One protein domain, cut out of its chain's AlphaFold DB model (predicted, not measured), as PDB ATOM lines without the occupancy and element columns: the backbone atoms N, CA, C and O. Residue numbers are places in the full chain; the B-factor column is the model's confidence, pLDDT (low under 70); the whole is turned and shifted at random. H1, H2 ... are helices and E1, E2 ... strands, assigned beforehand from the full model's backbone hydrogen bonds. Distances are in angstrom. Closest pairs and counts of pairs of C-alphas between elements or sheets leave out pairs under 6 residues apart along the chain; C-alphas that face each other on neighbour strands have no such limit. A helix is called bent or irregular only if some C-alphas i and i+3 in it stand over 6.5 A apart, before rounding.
ATOM      1  N   SER A  11      37.291  10.971  40.080       67.94
ATOM      2  CA  SER A  11      36.591  12.249  40.321       67.94
ATOM      3  C   SER A  11      35.638  12.620  39.177       67.94
ATOM      4  O   SER A  11      35.804  12.173  38.040       67.94
ATOM      5  N   TRP A  12      34.660  13.496  39.442       69.69
ATOM      6  CA  TRP A  12      33.810  14.100  38.402       69.69
ATOM      7  C   TRP A  12      34.640  14.909  37.386       69.69
ATOM      8  O   TRP A  12      34.284  14.979  36.212       69.69
ATOM      9  N   SER A  13      35.793  15.451  37.793       68.94
ATOM     10  CA  SER A  13      36.722  16.143  36.897       68.94
ATOM     11  C   SER A  13      37.278  15.189  35.837       68.94
ATOM     12  O   SER A  13      37.253  15.522  34.653       68.94
ATOM     13  N   TRP A  14      37.706  13.979  36.227       75.75
ATOM     14  CA  TRP A  14      38.112  12.941  35.269       75.75
ATOM     15  C   TRP A  14      36.978  12.643  34.289       75.75
ATOM     16  O   TRP A  14      37.197  12.619  33.080       75.75
ATOM     17  N   PHE A  15      35.756  12.493  34.797       79.06
ATOM     18  CA  PHE A  15      34.591  12.182  33.973       79.06
ATOM     19  C   PHE A  15      34.336  13.244  32.893       79.06
ATOM     20  O   PHE A  15      34.167  12.899  31.728       79.06
ATOM     21  N   VAL A  16      34.416  14.534  33.235       77.81
ATOM     22  CA  VAL A  16      34.265  15.626  32.255       77.81
ATOM     23  C   VAL A  16      35.355  15.605  31.186       77.81
ATOM     24  O   VAL A  16      35.085  15.876  30.014       77.81
ATOM     25  N   TRP A  17      36.595  15.290  31.569       78.62
ATOM     26  CA  TRP A  17      37.714  15.205  30.629       78.62
ATOM     27  C   TRP A  17      37.557  14.081  29.602       78.62
ATOM     28  O   TRP A  17      38.057  14.226  28.485       78.62
ATOM     29  N   HIS A  18      36.833  13.018  29.956       83.25
ATOM     30  CA  HIS A  18      36.595  11.849  29.105       83.25
ATOM     31  C   HIS A  18      35.262  11.913  28.346       83.25
ATOM     32  O   HIS A  18      34.930  10.976  27.619       83.25
ATOM     33  N   LEU A  19      34.506  13.012  28.463       87.06
ATOM     34  CA  LEU A  19      33.321  13.209  27.634       87.06
ATOM     35  C   LEU A  19      33.703  13.255  26.147       87.06
ATOM     36  O   LEU A  19      34.675  13.935  25.787       87.06
ATOM     37  N   PRO A  20      32.923  12.598  25.267       90.69
ATOM     38  CA  PRO A  20      33.149  12.678  23.834       90.69
ATOM     39  C   PRO A  20      33.118  14.133  23.368       90.69
ATOM     40  O   PRO A  20      32.220  14.906  23.727       90.69
ATOM     41  N   LYS A  21      34.121  14.509  22.572       91.38
ATOM     42  CA  LYS A  21      34.251  15.867  22.051       91.38
ATOM     43  C   LYS A  21      33.548  15.983  20.712       91.38
ATOM     44  O   LYS A  21      33.836  15.211  19.803       91.38
ATOM     45  N   VAL A  22      32.662  16.963  20.593       90.81
ATOM     46  CA  VAL A  22      31.939  17.263  19.354       90.81
ATOM     47  C   VAL A  22      32.111  18.736  19.060       90.81
ATOM     48  O   VAL A  22      31.805  19.563  19.913       90.81
ATOM     49  N   ASP A  23      32.626  19.053  17.874       89.00
ATOM     50  CA  ASP A  23      32.675  20.433  17.400       89.00
ATOM     51  C   ASP A  23      31.257  20.863  17.014       89.00
ATOM     52  O   ASP A  23      30.698  20.401  16.019       89.00
ATOM     53  N   GLU A  24      30.664  21.734  17.826       84.56
ATOM     54  CA  GLU A  24      29.319  22.265  17.624       84.56
ATOM     55  C   GLU A  24      29.163  22.965  16.271       84.56
ATOM     56  O   GLU A  24      28.067  22.976  15.727       84.56
ATOM     57  N   ARG A  25      30.249  23.463  15.664       83.38
ATOM     58  CA  ARG A  25      30.205  24.131  14.353       83.38
ATOM     59  C   ARG A  25      29.940  23.162  13.205       83.38
ATOM     60  O   ARG A  25      29.506  23.590  12.139       83.38
ATOM     61  N   GLN A  26      30.204  21.870  13.406       84.94
ATOM     62  CA  GLN A  26      29.874  20.826  12.431       84.94
ATOM     63  C   GLN A  26      28.372  20.526  12.405       84.94
ATOM     64  O   GLN A  26      27.874  19.986  11.420       84.94
ATOM     65  N   TRP A  27      27.656  20.897  13.468       84.31
ATOM     66  CA  TRP A  27      26.241  20.615  13.647       84.31
ATOM     67  C   TRP A  27      25.469  21.924  13.810       84.31
ATOM     68  O   TRP A  27      25.456  22.489  14.904       84.31
ATOM     69  N   PRO A  28      24.789  22.414  12.757       81.00
ATOM     70  CA  PRO A  28      24.037  23.666  12.814       81.00
ATOM     71  C   PRO A  28      23.116  23.761  14.036       81.00
ATOM     72  O   PRO A  28      23.026  24.807  14.671       81.00
ATOM     73  N   GLU A  29      22.484  22.652  14.417       81.94
ATOM     74  CA  GLU A  29      21.599  22.563  15.572       81.94
ATOM     75  C   GLU A  29      22.320  22.817  16.912       81.94
ATOM     76  O   GLU A  29      21.755  23.461  17.793       81.94
ATOM     77  N   PHE A  30      23.572  22.369  17.068       83.00
ATOM     78  CA  PHE A  30      24.388  22.617  18.267       83.00
ATOM     79  C   PHE A  30      24.973  24.028  18.255       83.00
ATOM     80  O   PHE A  30      25.050  24.666  19.306       83.00
ATOM     81  N   GLN A  31      25.351  24.530  17.077       79.38
ATOM     82  CA  GLN A  31      25.870  25.885  16.918       79.38
ATOM     83  C   GLN A  31      24.828  26.935  17.322       79.38
ATOM     84  O   GLN A  31      25.141  27.857  18.071       79.38
ATOM     85  N   LEU A  32      23.569  26.756  16.911       72.00
ATOM     86  CA  LEU A  32      22.468  27.650  17.294       72.00
ATOM     87  C   LEU A  32      22.303  27.765  18.809       72.00
ATOM     88  O   LEU A  32      22.074  28.850  19.343       72.00
ATOM     89  N   VAL A  33      22.445  26.628  19.485       72.56
ATOM     90  CA  VAL A  33      22.410  26.530  20.940       72.56
ATOM     91  C   VAL A  33      23.627  27.229  21.559       72.56
ATOM     92  O   VAL A  33      23.483  27.990  22.512       72.56
ATOM     93  N   ALA A  34      24.823  27.012  21.002       72.50
ATOM     94  CA  ALA A  34      26.073  27.609  21.474       72.50
ATOM     95  C   ALA A  34      26.085  29.145  21.383       72.50
ATOM     96  O   ALA A  34      26.612  29.817  22.273       72.50
ATOM     97  N   ASP A  35      25.496  29.689  20.316       67.81
ATOM     98  CA  ASP A  35      25.468  31.125  20.032       67.81
ATOM     99  C   ASP A  35      24.360  31.867  20.796       67.81
ATOM    100  O   ASP A  35      24.266  33.092  20.722       67.81
ATOM    101  N   GLY A  36      23.516  31.147  21.546       59.31
ATOM    102  CA  GLY A  36      22.399  31.738  22.282       59.31
ATOM    103  C   GLY A  36      21.334  32.356  21.372       59.31
ATOM    104  O   GLY A  36      20.540  33.176  21.830       59.31
ATOM    105  N   LEU A  37      21.289  31.958  20.095       55.25
ATOM    106  CA  LEU A  37      20.327  32.430  19.089       55.25
ATOM    107  C   LEU A  37      18.972  31.700  19.186       55.25
ATOM    108  O   LEU A  37      18.228  31.599  18.206       55.25
ATOM    109  N   GLU A  38      18.651  31.179  20.373       50.94
ATOM    110  CA  GLU A  38      17.428  30.442  20.685       50.94
ATOM    111  C   GLU A  38      16.193  31.253  20.252       50.94
ATOM    112  O   GLU A  38      15.897  32.310  20.806       50.94
ATOM    113  N   GLY A  39      15.470  30.762  19.239       40.38
ATOM    114  CA  GLY A  39      14.222  31.370  18.763       40.38
ATOM    115  C   GLY A  39      14.336  32.359  17.594       40.38
ATOM    116  O   GLY A  39      13.301  32.834  17.134       40.38
ATOM    117  N   ARG A  90      24.182  30.834  31.508       73.75
ATOM    118  CA  ARG A  90      24.741  29.628  32.149       73.75
ATOM    119  C   ARG A  90      24.152  28.348  31.542       73.75
ATOM    120  O   ARG A  90      24.852  27.344  31.436       73.75
ATOM    121  N   THR A  91      22.895  28.430  31.107       79.25
ATOM    122  CA  THR A  91      22.099  27.334  30.552       79.25
ATOM    123  C   THR A  91      21.414  27.762  29.271       79.25
ATOM    124  O   THR A  91      20.850  28.853  29.204       79.25
ATOM    125  N   PHE A  92      21.406  26.857  28.307       82.00
ATOM    126  CA  PHE A  92      20.737  26.983  27.025       82.00
ATOM    127  C   PHE A  92      19.905  25.725  26.768       82.00
ATOM    128  O   PHE A  92      20.304  24.623  27.146       82.00
ATOM    129  N   VAL A  93      18.717  25.881  26.194       83.81
ATOM    130  CA  VAL A  93      17.789  24.793  25.885       83.81
ATOM    131  C   VAL A  93      17.164  25.048  24.520       83.81
ATOM    132  O   VAL A  93      16.477  26.045  24.313       83.81
ATOM    133  N   SER A  94      17.335  24.098  23.605       85.25
ATOM    134  CA  SER A  94      16.683  24.110  22.300       85.25
ATOM    135  C   SER A  94      15.916  22.822  22.059       85.25
ATOM    136  O   SER A  94      16.378  21.727  22.383       85.25
ATOM    137  N   ILE A  95      14.728  22.965  21.480       85.75
ATOM    138  CA  ILE A  95      13.879  21.851  21.071       85.75
ATOM    139  C   ILE A  95      14.069  21.649  19.571       85.75
ATOM    140  O   ILE A  95      13.803  22.554  18.783       85.75
ATOM    141  N   ILE A  96      14.472  20.443  19.180       87.81
ATOM    142  CA  ILE A  96      14.609  20.036  17.783       87.81
ATOM    143  C   ILE A  96      13.467  19.071  17.485       87.81
ATOM    144  O   ILE A  96      13.490  17.921  17.919       87.81
ATOM    145  N   GLU A  97      12.439  19.554  16.787       84.56
ATOM    146  CA  GLU A  97      11.246  18.747  16.488       84.56
ATOM    147  C   GLU A  97      11.550  17.631  15.482       84.56
ATOM    148  O   GLU A  97      11.101  16.509  15.668       84.56
ATOM    149  N   GLU A  98      12.354  17.931  14.461       85.81
ATOM    150  CA  GLU A  98      12.703  17.000  13.385       85.81
ATOM    151  C   GLU A  98      14.231  16.948  13.228       85.81
ATOM    152  O   GLU A  98      14.804  17.721  12.454       85.81
ATOM    153  N   PRO A  99      14.929  16.075  13.977       89.12
ATOM    154  CA  PRO A  99      16.368  15.909  13.835       89.12
ATOM    155  C   PRO A  99      16.728  15.485  12.407       89.12
ATOM    156  O   PRO A  99      16.128  14.553  11.846       89.12
ATOM    157  N   SER A 100      17.733  16.154  11.830       88.81
ATOM    158  CA  SER A 100      18.267  15.801  10.513       88.81
ATOM    159  C   SER A 100      18.733  14.341  10.490       88.81
ATOM    160  O   SER A 100      19.103  13.771  11.515       88.81
ATOM    161  N   GLU A 101      18.699  13.695   9.323       88.88
ATOM    162  CA  GLU A 101      19.069  12.275   9.214       88.88
ATOM    163  C   GLU A 101      20.516  12.019   9.641       88.88
ATOM    164  O   GLU A 101      20.791  11.072  10.377       88.88
ATOM    165  N   ALA A 102      21.417  12.927   9.257       89.12
ATOM    166  CA  ALA A 102      22.803  12.913   9.698       89.12
ATOM    167  C   ALA A 102      22.904  12.991  11.229       89.12
ATOM    168  O   ALA A 102      23.634  12.205  11.834       89.12
ATOM    169  N   LEU A 103      22.136  13.889  11.861       89.75
ATOM    170  CA  LEU A 103      22.151  14.054  13.311       89.75
ATOM    171  C   LEU A 103      21.562  12.836  14.025       89.75
ATOM    172  O   LEU A 103      22.133  12.362  15.004       89.75
ATOM    173  N   ALA A 104      20.451  12.297  13.527       91.19
ATOM    174  CA  ALA A 104      19.826  11.105  14.084       91.19
ATOM    175  C   ALA A 104      20.758   9.886  14.012       91.19
ATOM    176  O   ALA A 104      20.878   9.163  14.998       91.19
ATOM    177  N   SER A 105      21.461   9.705  12.888       93.00
ATOM    178  CA  SER A 105      22.458   8.643  12.710       93.00
ATOM    179  C   SER A 105      23.646   8.814  13.662       93.00
ATOM    180  O   SER A 105      23.987   7.898  14.409       93.00
ATOM    181  N   PHE A 106      24.211  10.023  13.747       92.19
ATOM    182  CA  PHE A 106      25.293  10.344  14.683       92.19
ATOM    183  C   PHE A 106      24.899  10.093  16.153       92.19
ATOM    184  O   PHE A 106      25.655   9.531  16.959       92.19
ATOM    185  N   LEU A 107      23.683  10.488  16.522       92.25
ATOM    186  CA  LEU A 107      23.147  10.295  17.862       92.25
ATOM    187  C   LEU A 107      22.650   8.864  18.114       92.25
ATOM    188  O   LEU A 107      22.448   8.524  19.275       92.25
ATOM    189  N   GLY A 108      22.520   8.015  17.093       93.44
ATOM    190  CA  GLY A 108      21.952   6.671  17.227       93.44
ATOM    191  C   GLY A 108      20.501   6.693  17.716       93.44
ATOM    192  O   GLY A 108      20.126   5.883  18.558       93.44
ATOM    193  N   LEU A 109      19.706   7.668  17.260       92.88
ATOM    194  CA  LEU A 109      18.308   7.802  17.676       92.88
ATOM    195  C   LEU A 109      17.445   6.707  17.047       92.88
ATOM    196  O   LEU A 109      17.583   6.405  15.862       92.88
ATOM    197  N   SER A 110      16.500   6.177  17.824       91.44
ATOM    198  CA  SER A 110      15.438   5.324  17.285       91.44
ATOM    199  C   SER A 110      14.517   6.122  16.352       91.44
ATOM    200  O   SER A 110      14.417   7.349  16.453       91.44
ATOM    201  N   GLU A 111      13.800   5.430  15.464       89.38
ATOM    202  CA  GLU A 111      12.824   6.077  14.582       89.38
ATOM    203  C   GLU A 111      11.693   6.758  15.378       89.38
ATOM    204  O   GLU A 111      11.262   7.852  15.015       89.38
ATOM    205  N   GLU A 112      11.259   6.155  16.493       88.62
ATOM    206  CA  GLU A 112      10.267   6.728  17.416       88.62
ATOM    207  C   GLU A 112      10.783   8.052  18.001       88.62
ATOM    208  O   GLU A 112      10.166   9.099  17.811       88.62
ATOM    209  N   THR A 113      11.978   8.043  18.598       88.88
ATOM    210  CA  THR A 113      12.592   9.240  19.197       88.88
ATOM    211  C   THR A 113      12.871  10.328  18.161       88.88
ATOM    212  O   THR A 113      12.723  11.512  18.448       88.88
ATOM    213  N   ARG A 114      13.255   9.958  16.932       90.69
ATOM    214  CA  ARG A 114      13.459  10.925  15.847       90.69
ATOM    215  C   ARG A 114      12.148  11.605  15.443       90.69
ATOM    216  O   ARG A 114      12.166  12.807  15.208       90.69
ATOM    217  N   LYS A 115      11.039  10.859  15.357       87.50
ATOM    218  CA  LYS A 115       9.709  11.411  15.031       87.50
ATOM    219  C   LYS A 115       9.172  12.322  16.136       87.50
ATOM    220  O   LYS A 115       8.506  13.305  15.838       87.50
ATOM    221  N   GLU A 116       9.443  11.987  17.395       87.50
ATOM    222  CA  GLU A 116       9.019  12.782  18.554       87.50
ATOM    223  C   GLU A 116       9.884  14.032  18.766       87.50
ATOM    224  O   GLU A 116       9.410  15.039  19.298       87.50
ATOM    225  N   GLY A 117      11.141  13.973  18.327       90.69
ATOM    226  CA  GLY A 117      12.131  15.031  18.459       90.69
ATOM    227  C   GLY A 117      12.991  14.900  19.716       90.69
ATOM    228  O   GLY A 117      12.800  14.038  20.577       90.69
ATOM    229  N   ILE A 118      13.967  15.797  19.832       93.31
ATOM    230  CA  ILE A 118      14.930  15.828  20.940       93.31
ATOM    231  C   ILE A 118      15.019  17.220  21.558       93.31
ATOM    232  O   ILE A 118      14.591  18.223  20.981       93.31
ATOM    233  N   VAL A 119      15.620  17.279  22.738       92.00
ATOM    234  CA  VAL A 119      15.999  18.519  23.409       92.00
ATOM    235  C   VAL A 119      17.511  18.538  23.575       92.00
ATOM    236  O   VAL A 119      18.103  17.596  24.099       92.00
ATOM    237  N   LEU A 120      18.132  19.629  23.139       91.00
ATOM    238  CA  LEU A 120      19.514  19.954  23.458       91.00
ATOM    239  C   LEU A 120      19.507  20.932  24.623       91.00
ATOM    240  O   LEU A 120      19.229  22.116  24.447       91.00
ATOM    241  N   LYS A 121      19.815  20.430  25.814       89.19
ATOM    242  CA  LYS A 121      20.146  21.264  26.967       89.19
ATOM    243  C   LYS A 121      21.650  21.406  26.977       89.19
ATOM    244  O   LYS A 121      22.348  20.407  26.904       89.19
ATOM    245  N   GLY A 122      22.186  22.601  27.107       86.94
ATOM    246  CA  GLY A 122      23.599  22.708  27.383       86.94
ATOM    247  C   GLY A 122      23.941  23.790  28.375       86.94
ATOM    248  O   GLY A 122      23.106  24.577  28.827       86.94
ATOM    249  N   ARG A 123      25.188  23.704  28.810       84.56
ATOM    250  CA  ARG A 123      25.698  24.400  29.970       84.56
ATOM    251  C   ARG A 123      27.062  24.988  29.677       84.56
ATOM    252  O   ARG A 123      27.945  24.313  29.140       84.56
ATOM    253  N   SER A 124      27.228  26.238  30.083       82.25
ATOM    254  CA  SER A 124      28.497  26.950  29.991       82.25
ATOM    255  C   SER A 124      29.498  26.359  30.979       82.25
ATOM    256  O   SER A 124      29.382  26.558  32.185       82.25
ATOM    257  N   PHE A 125      30.504  25.647  30.470       77.38
ATOM    258  CA  PHE A 125      31.568  25.061  31.289       77.38
ATOM    259  C   PHE A 125      32.716  26.062  31.460       77.38
ATOM    260  O   PHE A 125      33.748  25.994  30.783       77.38
ATOM    261  N   ARG A 126      32.503  27.042  32.340       69.88
ATOM    262  CA  ARG A 126      33.450  28.126  32.629       69.88
ATOM    263  C   ARG A 126      33.745  28.199  34.119       69.88
ATOM    264  O   ARG A 126      32.920  27.813  34.940       69.88
ATOM    265  N   GLU A 127      34.929  28.702  34.452       66.12
ATOM    266  CA  GLU A 127      35.389  28.861  35.837       66.12
ATOM    267  C   GLU A 127      34.471  29.796  36.639       66.12
ATOM    268  O   GLU A 127      34.094  29.466  37.758       66.12
ATOM    269  N   GLU A 128      33.972  30.860  35.999       67.69
ATOM    270  CA  GLU A 128      33.007  31.825  36.553       67.69
ATOM    271  C   GLU A 128      31.672  31.208  37.024       67.69
ATOM    272  O   GLU A 128      30.979  31.801  37.845       67.69
ATOM    273  N   PHE A 129      31.305  30.015  36.535       63.34
ATOM    274  CA  PHE A 129      30.029  29.357  36.851       63.34
ATOM    275  C   PHE A 129      30.170  28.096  37.713       63.34
ATOM    276  O   PHE A 129      29.179  27.382  37.896       63.34
ATOM    277  N   GLY A 130      31.374  27.809  38.218       62.84
ATOM    278  CA  GLY A 130      31.668  26.578  38.946       62.84
ATOM    279  C   GLY A 130      31.628  25.367  38.010       62.84
ATOM    280  O   GLY A 130      30.570  24.793  37.730       62.84
ATOM    281  N   GLN A 131      32.800  24.956  37.519       64.06
ATOM    282  CA  GLN A 131      32.939  23.801  36.619       64.06
ATOM    283  C   GLN A 131      32.325  22.521  37.217       64.06
ATOM    284  O   GLN A 131      31.763  21.701  36.491       64.06
ATOM    285  N   GLU A 132      32.368  22.392  38.543       63.84
ATOM    286  CA  GLU A 132      31.891  21.232  39.306       63.84
ATOM    287  C   GLU A 132      30.364  21.095  39.247       63.84
ATOM    288  O   GLU A 132      29.840  20.064  38.823       63.84
ATOM    289  N   GLN A 133      29.645  22.182  39.546       65.81
ATOM    290  CA  GLN A 133      28.179  22.236  39.464       65.81
ATOM    291  C   GLN A 133      27.680  22.002  38.031       65.81
ATOM    292  O   GLN A 133      26.603  21.452  37.819       65.81
ATOM    293  N   THR A 134      28.480  22.392  37.036       68.06
ATOM    294  CA  THR A 134      28.117  22.292  35.618       68.06
ATOM    295  C   THR A 134      28.059  20.847  35.115       68.06
ATOM    296  O   THR A 134      27.257  20.523  34.241       68.06
ATOM    297  N   ALA A 135      28.909  19.977  35.656       79.56
ATOM    298  CA  ALA A 135      28.989  18.577  35.255       79.56
ATOM    299  C   ALA A 135      28.231  17.624  36.185       79.56
ATOM    300  O   ALA A 135      28.010  16.470  35.812       79.56
ATOM    301  N   TRP A 136      27.849  18.087  37.376       81.81
ATOM    302  CA  TRP A 136      27.225  17.266  38.409       81.81
ATOM    303  C   TRP A 136      25.940  16.579  37.940       81.81
ATOM    304  O   TRP A 136      25.826  15.363  38.080       81.81
ATOM    305  N   GLU A 137      25.023  17.325  37.310       87.56
ATOM    306  CA  GLU A 137      23.773  16.779  36.758       87.56
ATOM    307  C   GLU A 137      24.063  15.603  35.810       87.56
ATOM    308  O   GLU A 137      23.543  14.500  35.976       87.56
ATOM    309  N   LEU A 138      24.965  15.824  34.850       88.75
ATOM    310  CA  LEU A 138      25.360  14.822  33.867       88.75
ATOM    311  C   LEU A 138      26.014  13.596  34.524       88.75
ATOM    312  O   LEU A 138      25.698  12.457  34.173       88.75
ATOM    313  N   TYR A 139      26.919  13.823  35.475       87.06
ATOM    314  CA  TYR A 139      27.599  12.753  36.197       87.06
ATOM    315  C   TYR A 139      26.612  11.898  36.999       87.06
ATOM    316  O   TYR A 139      26.661  10.669  36.926       87.06
ATOM    317  N   ALA A 140      25.673  12.528  37.708       87.38
ATOM    318  CA  ALA A 140      24.638  11.836  38.465       87.38
ATOM    319  C   ALA A 140      23.735  10.993  37.552       87.38
ATOM    320  O   ALA A 140      23.561   9.797  37.802       87.38
ATOM    321  N   MET A 141      23.240  11.577  36.454       90.56
ATOM    322  CA  MET A 141      22.397  10.878  35.479       90.56
ATOM    323  C   MET A 141      23.097   9.678  34.832       90.56
ATOM    324  O   MET A 141      22.467   8.643  34.621       90.56
ATOM    325  N   GLN A 142      24.393   9.784  34.517       88.06
ATOM    326  CA  GLN A 142      25.116   8.676  33.890       88.06
ATOM    327  C   GLN A 142      25.554   7.600  34.878       88.06
ATOM    328  O   GLN A 142      25.615   6.433  34.481       88.06
ATOM    329  N   ARG A 143      25.907   7.968  36.116       85.75
ATOM    330  CA  ARG A 143      26.618   7.062  37.025       85.75
ATOM    331  C   ARG A 143      25.780   6.505  38.166       85.75
ATOM    332  O   ARG A 143      26.049   5.380  38.580       85.75
ATOM    333  N   TRP A 144      24.821   7.276  38.666       86.56
ATOM    334  CA  TRP A 144      24.157   6.993  39.939       86.56
ATOM    335  C   TRP A 144      22.654   6.779  39.812       86.56
ATOM    336  O   TRP A 144      22.098   5.961  40.540       86.56
ATOM    337  N   LEU A 145      21.992   7.492  38.900       90.69
ATOM    338  CA  LEU A 145      20.546   7.364  38.741       90.69
ATOM    339  C   LEU A 145      20.163   6.062  38.010       90.69
ATOM    340  O   LEU A 145      20.904   5.616  37.127       90.69
ATOM    341  N   PRO A 146      19.006   5.450  38.335       87.44
ATOM    342  CA  PRO A 146      18.571   4.203  37.710       87.44
ATOM    343  C   PRO A 146      18.161   4.440  36.248       87.44
ATOM    344  O   PRO A 146      17.033   4.840  35.967       87.44
ATOM    345  N   ARG A 147      19.077   4.197  35.305       86.56
ATOM    346  CA  ARG A 147      18.867   4.497  33.873       86.56
ATOM    347  C   ARG A 147      17.779   3.652  33.212       86.56
ATOM    348  O   ARG A 147      17.154   4.115  32.266       86.56
ATOM    349  N   ASP A 148      17.540   2.452  33.731       88.44
ATOM    350  CA  ASP A 148      16.522   1.534  33.210       88.44
ATOM    351  C   ASP A 148      15.125   1.824  33.784       88.44
ATOM    352  O   ASP A 148      14.137   1.206  33.388       88.44
ATOM    353  N   SER A 149      15.023   2.758  34.736       94.69
ATOM    354  CA  SER A 149      13.747   3.120  35.337       94.69
ATOM    355  C   SER A 149      12.988   4.099  34.439       94.69
ATOM    356  O   SER A 149      13.482   5.197  34.171       94.69
ATOM    357  N   PRO A 150      11.744   3.782  34.038       96.06
ATOM    358  CA  PRO A 150      10.941   4.667  33.198       96.06
ATOM    359  C   PRO A 150      10.483   5.932  33.934       96.06
ATOM    360  O   PRO A 150       9.958   6.844  33.299       96.06
ATOM    361  N   LEU A 151      10.667   5.994  35.259       97.75
ATOM    362  CA  LEU A 151      10.262   7.112  36.110       97.75
ATOM    363  C   LEU A 151      11.327   8.213  36.233       97.75
ATOM    364  O   LEU A 151      11.070   9.220  36.891       97.75
ATOM    365  N   PHE A 152      12.501   8.047  35.623       97.06
ATOM    366  CA  PHE A 152      13.533   9.082  35.544       97.06
ATOM    367  C   PHE A 152      13.637   9.593  34.114       97.06
ATOM    368  O   PHE A 152      13.542   8.829  33.154       97.06
ATOM    369  N   PHE A 153      13.821  10.899  33.964       94.94
ATOM    370  CA  PHE A 153      13.971  11.506  32.654       94.94
ATOM    371  C   PHE A 153      15.317  11.088  32.049       94.94
ATOM    372  O   PHE A 153      16.360  11.342  32.662       94.94
ATOM    373  N   PRO A 154      15.326  10.409  30.890       93.12
ATOM    374  CA  PRO A 154      16.527   9.735  30.432       93.12
ATOM    375  C   PRO A 154      17.490  10.714  29.760       93.12
ATOM    376  O   PRO A 154      17.097  11.692  29.120       93.12
ATOM    377  N   LEU A 155      18.777  10.397  29.861       93.88
ATOM    378  CA  LEU A 155      19.832  11.033  29.086       93.88
ATOM    379  C   LEU A 155      20.156  10.151  27.880       93.88
ATOM    380  O   LEU A 155      20.616   9.027  28.059       93.88
ATOM    381  N   LEU A 156      19.953  10.664  26.664       93.31
ATOM    382  CA  LEU A 156      20.257   9.914  25.441       93.31
ATOM    383  C   LEU A 156      21.762   9.909  25.175       93.31
ATOM    384  O   LEU A 156      22.370   8.855  25.008       93.31
ATOM    385  N   LYS A 157      22.368  11.099  25.144       92.94
ATOM    386  CA  LYS A 157      23.808  11.298  24.947       92.94
ATOM    387  C   LYS A 157      24.276  12.568  25.640       92.94
ATOM    388  O   LYS A 157      23.478  13.446  25.957       92.94
ATOM    389  N   ALA A 158      25.584  12.681  25.836       92.75
ATOM    390  CA  ALA A 158      26.200  13.921  26.267       92.75
ATOM    391  C   ALA A 158      27.545  14.144  25.587       92.75
ATOM    392  O   ALA A 158      28.274  13.193  25.306       92.75
ATOM    393  N   PHE A 159      27.860  15.410  25.346       91.62
ATOM    394  CA  PHE A 159      29.050  15.826  24.621       91.62
ATOM    395  C   PHE A 159      29.676  17.045  25.263       91.62
ATOM    396  O   PHE A 159      29.007  17.828  25.939       91.62
ATOM    397  N   ARG A 160      30.960  17.234  24.984       90.38
ATOM    398  CA  ARG A 160      31.671  18.456  25.323       90.38
ATOM    399  C   ARG A 160      32.174  19.135  24.061       90.38
ATOM    400  O   ARG A 160      32.786  18.502  23.206       90.38
ATOM    401  N   SER A 161      31.977  20.438  23.973       89.19
ATOM    402  CA  SER A 161      32.596  21.231  22.923       89.19
ATOM    403  C   SER A 161      34.113  21.335  23.135       89.19
ATOM    404  O   SER A 161      34.552  21.674  24.237       89.19
ATOM    405  N   PRO A 162      34.951  21.122  22.106       88.25
ATOM    406  CA  PRO A 162      36.363  21.484  22.165       88.25
ATOM    407  C   PRO A 162      36.592  23.004  22.067       88.25
ATOM    408  O   PRO A 162      37.644  23.478  22.490       88.25
ATOM    409  N   TYR A 163      35.632  23.759  21.524       84.81
ATOM    410  CA  TYR A 163      35.744  25.187  21.226       84.81
ATOM    411  C   TYR A 163      35.194  26.063  22.361       84.81
ATOM    412  O   TYR A 163      35.953  26.762  23.031       84.81
ATOM    413  N   THR A 164      33.892  25.991  22.641       83.19
ATOM    414  CA  THR A 164      33.252  26.725  23.745       83.19
ATOM    415  C   THR A 164      33.463  26.080  25.113       83.19
ATOM    416  O   THR A 164      33.190  26.721  26.125       83.19
ATOM    417  N   ARG A 165      33.945  24.828  25.163       83.44
ATOM    418  CA  ARG A 165      34.024  23.961  26.363       83.44
ATOM    419  C   ARG A 165      32.678  23.530  26.935       83.44
ATOM    420  O   ARG A 165      32.677  22.694  27.835       83.44
ATOM    421  N   ASN A 166      31.578  24.049  26.397       86.12
ATOM    422  CA  ASN A 166      30.211  23.769  26.802       86.12
ATOM    423  C   ASN A 166      29.916  22.271  26.883       86.12
ATOM    424  O   ASN A 166      30.407  21.487  26.070       86.12
ATOM    425  N   ILE A 167      29.074  21.895  27.842       88.62
ATOM    426  CA  ILE A 167      28.540  20.538  27.955       88.62
ATOM    427  C   ILE A 167      27.136  20.534  27.357       88.62
ATOM    428  O   ILE A 167      26.324  21.394  27.688       88.62
ATOM    429  N   TYR A 168      26.851  19.566  26.493       90.50
ATOM    430  CA  TYR A 168      25.547  19.359  25.871       90.50
ATOM    431  C   TYR A 168      24.962  18.040  26.357       90.50
ATOM    432  O   TYR A 168      25.608  17.000  26.257       90.50
ATOM    433  N   LEU A 169      23.737  18.090  26.859       92.38
ATOM    434  CA  LEU A 169      22.885  16.970  27.214       92.38
ATOM    435  C   LEU A 169      21.839  16.829  26.110       92.38
ATOM    436  O   LEU A 169      21.046  17.738  25.853       92.38
ATOM    437  N   VAL A 170      21.846  15.672  25.461       94.12
ATOM    438  CA  VAL A 170      20.831  15.273  24.494       94.12
ATOM    439  C   VAL A 170      19.773  14.474  25.239       94.12
ATOM    440  O   VAL A 170      20.053  13.401  25.775       94.12
ATOM    441  N   LEU A 171      18.564  15.013  25.278       94.06
ATOM    442  CA  LEU A 171      17.425  14.479  26.015       94.06
ATOM    443  C   LEU A 171      16.297  14.147  25.027       94.06
ATOM    444  O   LEU A 171      16.210  14.794  23.976       94.06
ATOM    445  N   PRO A 172      15.413  13.176  25.318       93.75
ATOM    446  CA  PRO A 172      14.214  13.014  24.509       93.75
ATOM    447  C   PRO A 172      13.313  14.238  24.669       93.75
ATOM    448  O   PRO A 172      13.355  14.955  25.674       93.75
ATOM    449  N   ARG A 173      12.440  14.463  23.693       91.38
ATOM    450  CA  ARG A 173      11.406  15.476  23.835       91.38
ATOM    451  C   ARG A 173      10.237  14.953  24.670       91.38
ATOM    452  O   ARG A 173       9.485  14.078  24.254       91.38
ATOM    453  N   ALA A 174      10.041  15.557  25.837       91.88
ATOM    454  CA  ALA A 174       8.819  15.383  26.614       91.88
ATOM    455  C   ALA A 174       7.614  16.052  25.929       91.88
ATOM    456  O   ALA A 174       7.769  17.004  25.161       91.88
TER     457      ALA A 174
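Overview. This is residues 11 to 39 and 90 to 174 of the 658 residues of the protein "Protein kinase domain-containing protein" of Eimeria brunetti (UniProt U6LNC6). A twisted sheet of four strands runs through the middle, with the longest helix, H5, slanting over one face and the short helix H2 over the opposite face. H3 and H4 sit near the end of the sheet where E1 ends and E2 begins, while H1 packs on H5. The 114 printed residues hold five named helices and four named strands in the order H1 H2 E1 H3 H4 E2 H5 E3 E4; the sheet's order is E1 E2 E4 E3, antiparallel throughout, and the class is mixed, helices and strands. The whole is compact, with a radius of gyration of the C-alphas of 13.7 A and spans of 36 by 34 by 22 A.

Along the chain. Find C-alpha 91 at (22.099, 27.334, 30.552), where E1 begins; it takes residues 91 to 96. E2 is residues 118 to 123 and E4 residues 167 to 172; E1, E2 and E4 each measure 16.5 A. E4 ends at C-alpha 172, at (14.214, 13.014, 24.509). E3 is residues 157 to 160, 10.6 A. H5, residues 131 to 143, measures 17.9 A and is irregular, with C-alphas 134 and 137 7.1 A apart. The shorter helices are H1, residues 12 to 17, H2, residues 28 to 34, H3, residues 101 to 107, and H4, residues 111 to 116.

Arrangement. Start at the sheet, twisted but only just, its C-alphas up to 4.4 A off the best plane. Between E1 and E2 look at N 94 and O 120, 2.9 A; between E2 and E4 at N 169 and O 121, 2.7 A; in the hairpin E3 and E4 at N 168 and O 159, 2.8 A. H5 is on the sheet at a height of 9.8 A, over E4 and only just over E3, on which 3 of its C-alphas fall; it runs slantwise to the strands, at 36 degrees to E4 on the local plane. Its closest C-alphas to E4 are those of Leu 138 and Leu 169, 7.4 A. E2, H5 and E3 form a split strand-helix-strand unit, two strands running the same way with E4 between them, and its crossover is right-handed. On the opposite face H2 has a height of 8.3 A over E2 and runs along the strands, at 24 degrees to E2 on the local plane. H1 touches H5, about perpendicular at 86 degrees, closest at the C-alphas of Trp 12 and Tyr 139, 6.7 A. H4 only grazes the sheet with residues 113 to 116. H3 is not on the sheet, but only just, with 4 pairs of C-alphas within 10 A; H3 and H4 are close but not clearly touching, the C-alphas of Ala 104 and Arg 114 being closest at 6.6 A. H1 and H2 are apart. In H1, H3 and H4 every O i to N i+4 pair is within hydrogen-bond range; in H2 it is 2 of 3 and in H5 7 of 9.

Size, cuts and confidence. The two C-alphas farthest apart, those of Glu 111 and Glu 128, are 39.4 A apart. Residues 40 to 89 are not printed, and C-alphas 39 and 90 lie 17.1 A apart across this cut. The link from H5 to E3, residues 144 to 156, is long. The mean pLDDT of the printed part is 83.8; look for values under 70 at residues 11 to 13, 35 to 39 and 126 to 134.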